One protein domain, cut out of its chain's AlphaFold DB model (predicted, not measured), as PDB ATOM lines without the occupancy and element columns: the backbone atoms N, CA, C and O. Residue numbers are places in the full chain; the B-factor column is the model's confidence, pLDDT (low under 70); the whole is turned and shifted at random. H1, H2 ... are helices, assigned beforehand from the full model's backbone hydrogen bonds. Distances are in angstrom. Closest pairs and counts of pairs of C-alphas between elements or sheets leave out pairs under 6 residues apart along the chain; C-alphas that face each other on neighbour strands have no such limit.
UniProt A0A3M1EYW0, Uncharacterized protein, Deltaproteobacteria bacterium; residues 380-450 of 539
ATOM      1  N   GLU A 380      42.516  56.811   6.475       79.56
ATOM      2  CA  GLU A 380      43.883  56.697   5.948       79.56
ATOM      3  C   GLU A 380      44.079  55.561   4.913       79.56
ATOM      4  O   GLU A 380      45.030  55.593   4.129       79.56
ATOM      5  N   PHE A 381      43.195  54.560   4.854       81.44
ATOM      6  CA  PHE A 381      43.212  53.465   3.877       81.44
ATOM      7  C   PHE A 381      42.377  53.726   2.615       81.44
ATOM      8  O   PHE A 381      42.662  53.128   1.574       81.44
ATOM      9  N   ILE A 382      41.333  54.557   2.684       81.44
ATOM     10  CA  ILE A 382      40.365  54.752   1.585       81.44
ATOM     11  C   ILE A 382      40.506  56.133   0.953       81.44
ATOM     12  O   ILE A 382      40.471  56.264  -0.280       81.44
ATOM     13  N   GLU A 383      40.632  57.160   1.789       76.56
ATOM     14  CA  GLU A 383      40.751  58.533   1.338       76.56
ATOM     15  C   GLU A 383      42.086  58.721   0.621       76.56
ATOM     16  O   GLU A 383      43.133  58.181   0.991       76.56
ATOM     17  N   GLU A 384      42.020  59.453  -0.483       66.25
ATOM     18  CA  GLU A 384      43.167  59.808  -1.302       66.25
ATOM     19  C   GLU A 384      43.269  61.332  -1.196       66.25
ATOM     20  O   GLU A 384      42.633  62.063  -1.953       66.25
ATOM     21  N   ASP A 385      43.984  61.819  -0.179       60.78
ATOM     22  CA  ASP A 385      44.177  63.257   0.011       60.78
ATOM     23  C   ASP A 385      44.878  63.835  -1.246       60.78
ATOM     24  O   ASP A 385      45.912  63.297  -1.678       60.78
ATOM     25  N   PRO A 386      44.342  64.892  -1.883       53.59
ATOM     26  CA  PRO A 386      44.957  65.528  -3.046       53.59
ATOM     27  C   PRO A 386      46.409  65.976  -2.815       53.59
ATOM     28  O   PRO A 386      47.199  65.982  -3.765       53.59
ATOM     29  N   GLU A 387      46.787  66.324  -1.578       52.06
ATOM     30  CA  GLU A 387      48.181  66.605  -1.212       52.06
ATOM     31  C   GLU A 387      49.009  65.320  -1.084       52.06
ATOM     32  O   GLU A 387      50.095  65.242  -1.663       52.06
ATOM     33  N   SER A 388      48.490  64.270  -0.437       50.50
ATOM     34  CA  SER A 388      49.132  62.942  -0.359       50.50
ATOM     35  C   SER A 388      49.367  62.278  -1.727       50.50
ATOM     36  O   SER A 388      50.344  61.555  -1.918       50.50
ATOM     37  N   SER A 389      48.519  62.584  -2.713       50.03
ATOM     38  CA  SER A 389      48.636  62.113  -4.100       50.03
ATOM     39  C   SER A 389      49.809  62.769  -4.842       50.03
ATOM     40  O   SER A 389      50.394  62.167  -5.749       50.03
ATOM     41  N   LYS A 390      50.156  64.005  -4.449       48.78
ATOM     42  CA  LYS A 390      51.283  64.795  -4.972       48.78
ATOM     43  C   LYS A 390      52.574  64.575  -4.178       48.78
ATOM     44  O   LYS A 390      53.651  64.638  -4.777       48.78
ATOM     45  N   LYS A 391      52.493  64.283  -2.874       48.84
ATOM     46  CA  LYS A 391      53.642  63.845  -2.072       48.84
ATOM     47  C   LYS A 391      54.157  62.515  -2.605       48.84
ATOM     48  O   LYS A 391      53.420  61.540  -2.753       48.84
ATOM     49  N   ARG A 392      55.450  62.449  -2.927       51.53
ATOM     50  CA  ARG A 392      56.064  61.176  -3.326       51.53
ATOM     51  C   ARG A 392      56.038  60.237  -2.123       51.53
ATOM     52  O   ARG A 392      56.238  60.666  -0.994       51.53
ATOM     53  N   LEU A 393      55.905  58.940  -2.385       49.12
ATOM     54  CA  LEU A 393      55.993  57.837  -1.414       49.12
ATOM     55  C   LEU A 393      57.173  57.909  -0.419       49.12
ATOM     56  O   LEU A 393      57.145  57.227   0.598       49.12
ATOM     57  N   HIS A 394      58.206  58.704  -0.708       49.25
ATOM     58  CA  HIS A 394      59.364  58.936   0.157       49.25
ATOM     59  C   HIS A 394      59.140  59.977   1.267       49.25
ATOM     60  O   HIS A 394      59.983  60.088   2.148       49.25
ATOM     61  N   GLU A 395      58.033  60.725   1.247       51.12
ATOM     62  CA  GLU A 395      57.694  61.721   2.281       51.12
ATOM     63  C   GLU A 395      56.791  61.163   3.390       51.12
ATOM     64  O   GLU A 395      56.610  61.797   4.430       51.12
ATOM     65  N   ILE A 396      56.236  59.963   3.199       60.72
ATOM     66  CA  ILE A 396      55.576  59.216   4.272       60.72
ATOM     67  C   ILE A 396      56.682  58.548   5.089       60.72
ATOM     68  O   ILE A 396      57.465  57.776   4.536       60.72
ATOM     69  N   SER A 397      56.752  58.837   6.395       65.50
ATOM     70  CA  SER A 397      57.731  58.200   7.290       65.50
ATOM     71  C   SER A 397      57.686  56.676   7.134       65.50
ATOM     72  O   SER A 397      56.607  56.070   7.146       65.50
ATOM     73  N   SER A 398      58.860  56.052   7.007       65.69
ATOM     74  CA  SER A 398      59.024  54.597   6.917       65.69
ATOM     75  C   SER A 398      58.318  53.865   8.062       65.69
ATOM     76  O   SER A 398      57.750  52.797   7.843       65.69
ATOM     77  N   GLU A 399      58.270  54.473   9.248       68.94
ATOM     78  CA  GLU A 399      57.593  53.951  10.440       68.94
ATOM     79  C   GLU A 399      56.066  53.896  10.276       68.94
ATOM     80  O   GLU A 399      55.432  52.896  10.626       68.94
ATOM     81  N   LYS A 400      55.458  54.929   9.674       73.06
ATOM     82  CA  LYS A 400      54.011  54.947   9.396       73.06
ATOM     83  C   LYS A 400      53.640  53.869   8.389       73.06
ATOM     84  O   LYS A 400      52.696  53.113   8.612       73.06
ATOM     85  N   LYS A 401      54.431  53.734   7.318       71.88
ATOM     86  CA  LYS A 401      54.225  52.683   6.315       71.88
ATOM     87  C   LYS A 401      54.332  51.291   6.939       71.88
ATOM     88  O   LYS A 401      53.449  50.475   6.716       71.88
ATOM     89  N   GLN A 402      55.349  51.042   7.769       74.00
ATOM     90  CA  GLN A 402      55.500  49.772   8.492       74.00
ATOM     91  C   GLN A 402      54.303  49.482   9.407       74.00
ATOM     92  O   GLN A 402      53.803  48.359   9.425       74.00
ATOM     93  N   THR A 403      53.795  50.494  10.109       82.06
ATOM     94  CA  THR A 403      52.628  50.350  10.990       82.06
ATOM     95  C   THR A 403      51.365  49.991  10.200       82.06
ATOM     96  O   THR A 403      50.658  49.051  10.566       82.06
ATOM     97  N   LEU A 404      51.108  50.672   9.076       82.38
ATOM     98  CA  LEU A 404      49.989  50.366   8.176       82.38
ATOM     99  C   LEU A 404      50.121  48.974   7.553       82.38
ATOM    100  O   LEU A 404      49.152  48.217   7.528       82.38
ATOM    101  N   THR A 405      51.325  48.597   7.119       85.00
ATOM    102  CA  THR A 405      51.619  47.252   6.618       85.00
ATOM    103  C   THR A 405      51.269  46.203   7.669       85.00
ATOM    104  O   THR A 405      50.469  45.310   7.390       85.00
ATOM    105  N   MET A 406      51.769  46.341   8.898       85.38
ATOM    106  CA  MET A 406      51.473  45.399   9.980       85.38
ATOM    107  C   MET A 406      49.977  45.313  10.298       85.38
ATOM    108  O   MET A 406      49.476  44.216  10.546       85.38
ATOM    109  N   ARG A 407      49.246  46.436  10.249       86.06
ATOM    110  CA  ARG A 407      47.783  46.449  10.414       86.06
ATOM    111  C   ARG A 407      47.094  45.643   9.315       86.06
ATOM    112  O   ARG A 407      46.309  44.760   9.643       86.06
ATOM    113  N   ILE A 408      47.422  45.874   8.040       87.00
ATOM    114  CA  ILE A 408      46.806  45.151   6.912       87.00
ATOM    115  C   ILE A 408      47.156  43.659   6.965       87.00
ATOM    116  O   ILE A 408      46.276  42.830   6.759       87.00
ATOM    117  N   TYR A 409      48.394  43.279   7.305       85.38
ATOM    118  CA  TYR A 409      48.775  41.866   7.451       85.38
ATOM    119  C   TYR A 409      47.949  41.131   8.517       85.38
ATOM    120  O   TYR A 409      47.601  39.969   8.301       85.38
ATOM    121  N   LYS A 410      47.591  41.813   9.614       83.38
ATOM    122  CA  LYS A 410      46.768  41.271  10.709       83.38
ATOM    123  C   LYS A 410      45.270  41.164  10.387       83.38
ATOM    124  O   LYS A 410      44.554  40.502  11.128       83.38
ATOM    125  N   MET A 411      44.780  41.798   9.320       82.19
ATOM    126  CA  MET A 411      43.363  41.725   8.932       82.19
ATOM    127  C   MET A 411      42.985  40.356   8.343       82.19
ATOM    128  O   MET A 411      43.831  39.641   7.794       82.19
ATOM    129  N   SER A 412      41.689  40.025   8.380       79.12
ATOM    130  CA  SER A 412      41.140  38.850   7.690       79.12
ATOM    131  C   SER A 412      41.290  38.965   6.166       79.12
ATOM    132  O   SER A 412      41.385  40.064   5.609       79.12
ATOM    133  N   ASN A 413      41.302  37.825   5.468       79.06
ATOM    134  CA  ASN A 413      41.436  37.793   4.006       79.06
ATOM    135  C   ASN A 413      40.300  38.541   3.296       79.06
ATOM    136  O   ASN A 413      40.558  39.251   2.323       79.06
ATOM    137  N   LEU A 414      39.074  38.472   3.825       75.81
ATOM    138  CA  LEU A 414      37.939  39.235   3.312       75.81
ATOM    139  C   LEU A 414      38.183  40.752   3.411       75.81
ATOM    140  O   LEU A 414      38.070  41.457   2.410       75.81
ATOM    141  N   LYS A 415      38.617  41.254   4.580       82.69
ATOM    142  CA  LYS A 415      38.955  42.677   4.770       82.69
ATOM    143  C   LYS A 415      40.068  43.130   3.821       82.69
ATOM    144  O   LYS A 415      39.950  44.186   3.202       82.69
ATOM    145  N   LYS A 416      41.111  42.310   3.637       88.12
ATOM    146  CA  LYS A 416      42.195  42.576   2.670       88.12
ATOM    147  C   LYS A 416      41.677  42.665   1.232       88.12
ATOM    148  O   LYS A 416      42.127  43.529   0.486       88.12
ATOM    149  N   GLN A 417      40.727  41.820   0.836       85.44
ATOM    150  CA  GLN A 417      40.143  41.860  -0.509       85.44
ATOM    151  C   GLN A 417      39.251  43.078  -0.738       85.44
ATOM    152  O   GLN A 417      39.330  43.699  -1.800       85.44
ATOM    153  N   ILE A 418      38.456  43.473   0.259       82.75
ATOM    154  CA  ILE A 418      37.676  44.715   0.192       82.75
ATOM    155  C   ILE A 418      38.624  45.915   0.054       82.75
ATOM    156  O   ILE A 418      38.427  46.755  -0.829       82.75
ATOM    157  N   LEU A 419      39.700  45.949   0.849       87.81
ATOM    158  CA  LEU A 419      40.760  46.954   0.741       87.81
ATOM    159  C   LEU A 419      41.474  46.926  -0.612       87.81
ATOM    160  O   LEU A 419      41.754  47.984  -1.162       87.81
ATOM    161  N   ALA A 420      41.725  45.759  -1.199       90.44
ATOM    162  CA  ALA A 420      42.322  45.670  -2.531       90.44
ATOM    163  C   ALA A 420      41.442  46.350  -3.593       90.44
ATOM    164  O   ALA A 420      41.966  47.023  -4.479       90.44
ATOM    165  N   ARG A 421      40.111  46.232  -3.474       88.00
ATOM    166  CA  ARG A 421      39.135  46.790  -4.426       88.00
ATOM    167  C   ARG A 421      38.825  48.274  -4.212       88.00
ATOM    168  O   ARG A 421      38.481  48.948  -5.178       88.00
ATOM    169  N   ARG A 422      38.898  48.774  -2.971       85.50
ATOM    170  CA  ARG A 422      38.484  50.146  -2.598       85.50
ATOM    171  C   ARG A 422      39.622  51.049  -2.114       85.50
ATOM    172  O   ARG A 422      39.462  52.264  -2.107       85.50
ATOM    173  N   GLY A 423      40.742  50.469  -1.700       86.88
ATOM    174  CA  GLY A 423      41.825  51.166  -1.019       86.88
ATOM    175  C   GLY A 423      42.581  52.162  -1.898       86.88
ATOM    176  O   GLY A 423      42.643  52.045  -3.131       86.88
ATOM    177  N   ASN A 424      43.183  53.138  -1.224       89.06
ATOM    178  CA  ASN A 424      44.047  54.150  -1.813       89.06
ATOM    179  C   ASN A 424      45.393  53.568  -2.282       89.06
ATOM    180  O   ASN A 424      45.697  52.383  -2.114       89.06
ATOM    181  N   ARG A 425      46.232  54.414  -2.886       86.94
ATOM    182  CA  ARG A 425      47.542  54.018  -3.427       86.94
ATOM    183  C   ARG A 425      48.450  53.273  -2.437       86.94
ATOM    184  O   ARG A 425      49.140  52.343  -2.850       86.94
ATOM    185  N   ILE A 426      48.472  53.656  -1.158       86.50
ATOM    186  CA  ILE A 426      49.345  53.035  -0.142       86.50
ATOM    187  C   ILE A 426      48.902  51.595   0.107       86.50
ATOM    188  O   ILE A 426      49.720  50.676   0.076       86.50
ATOM    189  N   VAL A 427      47.596  51.396   0.293       89.50
ATOM    190  CA  VAL A 427      46.990  50.071   0.461       89.50
ATOM    191  C   VAL A 427      47.269  49.197  -0.755       89.50
ATOM    192  O   VAL A 427      47.723  48.065  -0.601       89.50
ATOM    193  N   ARG A 428      47.070  49.736  -1.966       91.50
ATOM    194  CA  ARG A 428      47.374  49.023  -3.214       91.50
ATOM    195  C   ARG A 428      48.835  48.584  -3.271       91.50
ATOM    196  O   ARG A 428      49.106  47.444  -3.629       91.50
ATOM    197  N   GLU A 429      49.775  49.440  -2.871       89.25
ATOM    198  CA  GLU A 429      51.198  49.092  -2.857       89.25
ATOM    199  C   GLU A 429      51.551  48.010  -1.834       89.25
ATOM    200  O   GLU A 429      52.307  47.095  -2.160       89.25
ATOM    201  N   ILE A 430      50.973  48.074  -0.635       90.62
ATOM    202  CA  ILE A 430      51.155  47.038   0.388       90.62
ATOM    203  C   ILE A 430      50.595  45.699  -0.111       90.62
ATOM    204  O   ILE A 430      51.259  44.671   0.002       90.62
ATOM    205  N   ILE A 431      49.404  45.707  -0.713       91.31
ATOM    206  CA  ILE A 431      48.752  44.499  -1.226       91.31
ATOM    207  C   ILE A 431      49.491  43.926  -2.446       91.31
ATOM    208  O   ILE A 431      49.595  42.708  -2.560       91.31
ATOM    209  N   MET A 432      50.080  44.757  -3.317       90.88
ATOM    210  CA  MET A 432      50.928  44.279  -4.424       90.88
ATOM    211  C   MET A 432      52.100  43.424  -3.930       90.88
ATOM    212  O   MET A 432      52.476  42.468  -4.600       90.88
ATOM    213  N   GLN A 433      52.669  43.750  -2.766       88.38
ATOM    214  CA  GLN A 433      53.785  43.000  -2.176       88.38
ATOM    215  C   GLN A 433      53.353  41.657  -1.570       88.38
ATOM    216  O   GLN A 433      54.194  40.789  -1.330       88.38
ATOM    217  N   MET A 434      52.056  41.468  -1.315       88.50
ATOM    218  CA  MET A 434      51.521  40.212  -0.801       88.50
ATOM    219  C   MET A 434      51.455  39.184  -1.934       88.50
ATOM    220  O   MET A 434      50.831  39.422  -2.965       88.50
ATOM    221  N   GLN A 435      52.073  38.017  -1.741       83.88
ATOM    222  CA  GLN A 435      52.056  36.918  -2.715       83.88
ATOM    223  C   GLN A 435      50.740  36.133  -2.624       83.88
ATOM    224  O   GLN A 435      50.717  34.967  -2.239       83.88
ATOM    225  N   ASN A 436      49.626  36.794  -2.930       86.06
ATOM    226  CA  ASN A 436      48.303  36.183  -2.929       86.06
ATOM    227  C   ASN A 436      47.585  36.504  -4.245       86.06
ATOM    228  O   ASN A 436      47.268  37.659  -4.534       86.06
ATOM    229  N   THR A 437      47.315  35.458  -5.026       86.44
ATOM    230  CA  THR A 437      46.666  35.544  -6.340       86.44
ATOM    231  C   THR A 437      45.320  36.265  -6.273       86.44
ATOM    232  O   THR A 437      45.052  37.135  -7.096       86.44
ATOM    233  N   ILE A 438      44.500  35.958  -5.266       81.75
ATOM    234  CA  ILE A 438      43.152  36.522  -5.125       81.75
ATOM    235  C   ILE A 438      43.225  38.019  -4.801       81.75
ATOM    236  O   ILE A 438      42.447  38.818  -5.324       81.75
ATOM    237  N   LEU A 439      44.191  38.432  -3.975       89.12
ATOM    238  CA  LEU A 439      44.420  39.849  -3.698       89.12
ATOM    239  C   LEU A 439      44.858  40.611  -4.950       89.12
ATOM    240  O   LEU A 439      44.383  41.724  -5.169       89.12
ATOM    241  N   HIS A 440      45.708  40.020  -5.793       90.88
ATOM    242  CA  HIS A 440      46.088  40.620  -7.074       90.88
ATOM    243  C   HIS A 440      44.905  40.711  -8.040       90.88
ATOM    244  O   HIS A 440      44.736  41.745  -8.680       90.88
ATOM    245  N   GLU A 441      44.036  39.703  -8.103       86.69
ATOM    246  CA  GLU A 441      42.806  39.755  -8.908       86.69
ATOM    247  C   GLU A 441      41.849  40.862  -8.430       86.69
ATOM    248  O   GLU A 441      41.324  41.647  -9.230       86.69
ATOM    249  N   CYS A 442      41.666  40.985  -7.111       86.12
ATOM    250  CA  CYS A 442      40.872  42.050  -6.502       86.12
ATOM    251  C   CYS A 442      41.473  43.435  -6.775       86.12
ATOM    252  O   CYS A 442      40.742  44.381  -7.068       86.12
ATOM    253  N   LEU A 443      42.800  43.543  -6.722       91.94
ATOM    254  CA  LEU A 443      43.533  44.767  -7.019       91.94
ATOM    255  C   LEU A 443      43.374  45.180  -8.487       91.94
ATOM    256  O   LEU A 443      43.118  46.345  -8.770       91.94
ATOM    257  N   LEU A 444      43.464  44.227  -9.418       91.12
ATOM    258  CA  LEU A 444      43.238  44.448 -10.850       91.12
ATOM    259  C   LEU A 444      41.803  44.907 -11.167       91.12
ATOM    260  O   LEU A 444      41.577  45.531 -12.203       91.12
ATOM    261  N   SER A 445      40.853  44.623 -10.272       87.06
ATOM    262  CA  SER A 445      39.458  45.072 -10.347       87.06
ATOM    263  C   SER A 445      39.215  46.427  -9.664       87.06
ATOM    264  O   SER A 445      38.094  46.936  -9.692       87.06
ATOM    265  N   ASN A 446      40.236  47.023  -9.038       89.31
ATOM    266  CA  ASN A 446      40.125  48.325  -8.389       89.31
ATOM    267  C   ASN A 446      39.985  49.434  -9.453       89.31
ATOM    268  O   ASN A 446      40.854  49.553 -10.321       89.31
ATOM    269  N   PRO A 447      38.952  50.296  -9.387       85.50
ATOM    270  CA  PRO A 447      38.737  51.351 -10.381       85.50
ATOM    271  C   PRO A 447      39.857  52.406 -10.418       85.50
ATOM    272  O   PRO A 447      39.971  53.131 -11.402       85.50
ATOM    273  N   ARG A 448      40.678  52.504  -9.364       87.69
ATOM    274  CA  ARG A 448      41.796  53.452  -9.237       87.69
ATOM    275  C   ARG A 448      43.158  52.839  -9.585       87.69
ATOM    276  O   ARG A 448      44.177  53.500  -9.389       87.69
ATOM    277  N   ILE A 449      43.215  51.591 -10.065       91.44
ATOM    278  CA  ILE A 449      44.493  50.971 -10.432       91.44
ATOM    279  C   ILE A 449      45.130  51.686 -11.630       91.44
ATOM    280  O   ILE A 449      44.492  51.961 -12.648       91.44
ATOM    281  N   THR A 450      46.422  51.976 -11.518       91.75
ATOM    282  CA  THR A 450      47.193  52.650 -12.567       91.75
ATOM    283  C   THR A 450      47.925  51.656 -13.467       91.75
ATOM    284  O   THR A 450      48.286  50.551 -13.064       91.75
TER     285      THR A 450
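AT A GLANCE: This is residues 380 to 450 of the 539 residues of an uncharacterized protein of Deltaproteobacteria bacterium (UniProt A0A3M1EYW0). Three short helices, H3, H4 and H5, pack together as a triangular core; the longest helix, H2, slants past H3 and H4, and little H1 lies away from the core. The 71 printed residues have five named helices, H1 to H5 in order, and no named strand: all helix. The whole is compact, with a radius of gyration of the C-alphas of 11.7 A and spans of 30 by 25 by 17 A.

IN THESE COORDINATES: Find C-alpha 386 at (44.957, 65.528, -3.046), where H1 runs to 390. H2 follows at 398 to 410, 18.5 A long, then H3 at 413 to 422, 14.3 A, H4 at 425 to 433, and H5 from 437 to C-alpha 444 at (43.238, 44.448, -10.850).

HOW THE PARTS SIT: See H3 touch H5 at C-alphas 420 and 443, 4.7 A apart. H4 and H5 form a hairpin, closest at C-alphas 432 and 440, 6.6 A. H2 is close to but not clearly touching H4: C-alphas 405 and 430 are 6.3 A apart. In H2 to H5 every O i to N i+4 pair is within hydrogen-bond range; H1 has 0 of 1, and 1 of 2 O i to N i+3 pairs.

THE WHOLE: The printed part has no cut and no long link. Residues 384 to 399 are under pLDDT 70.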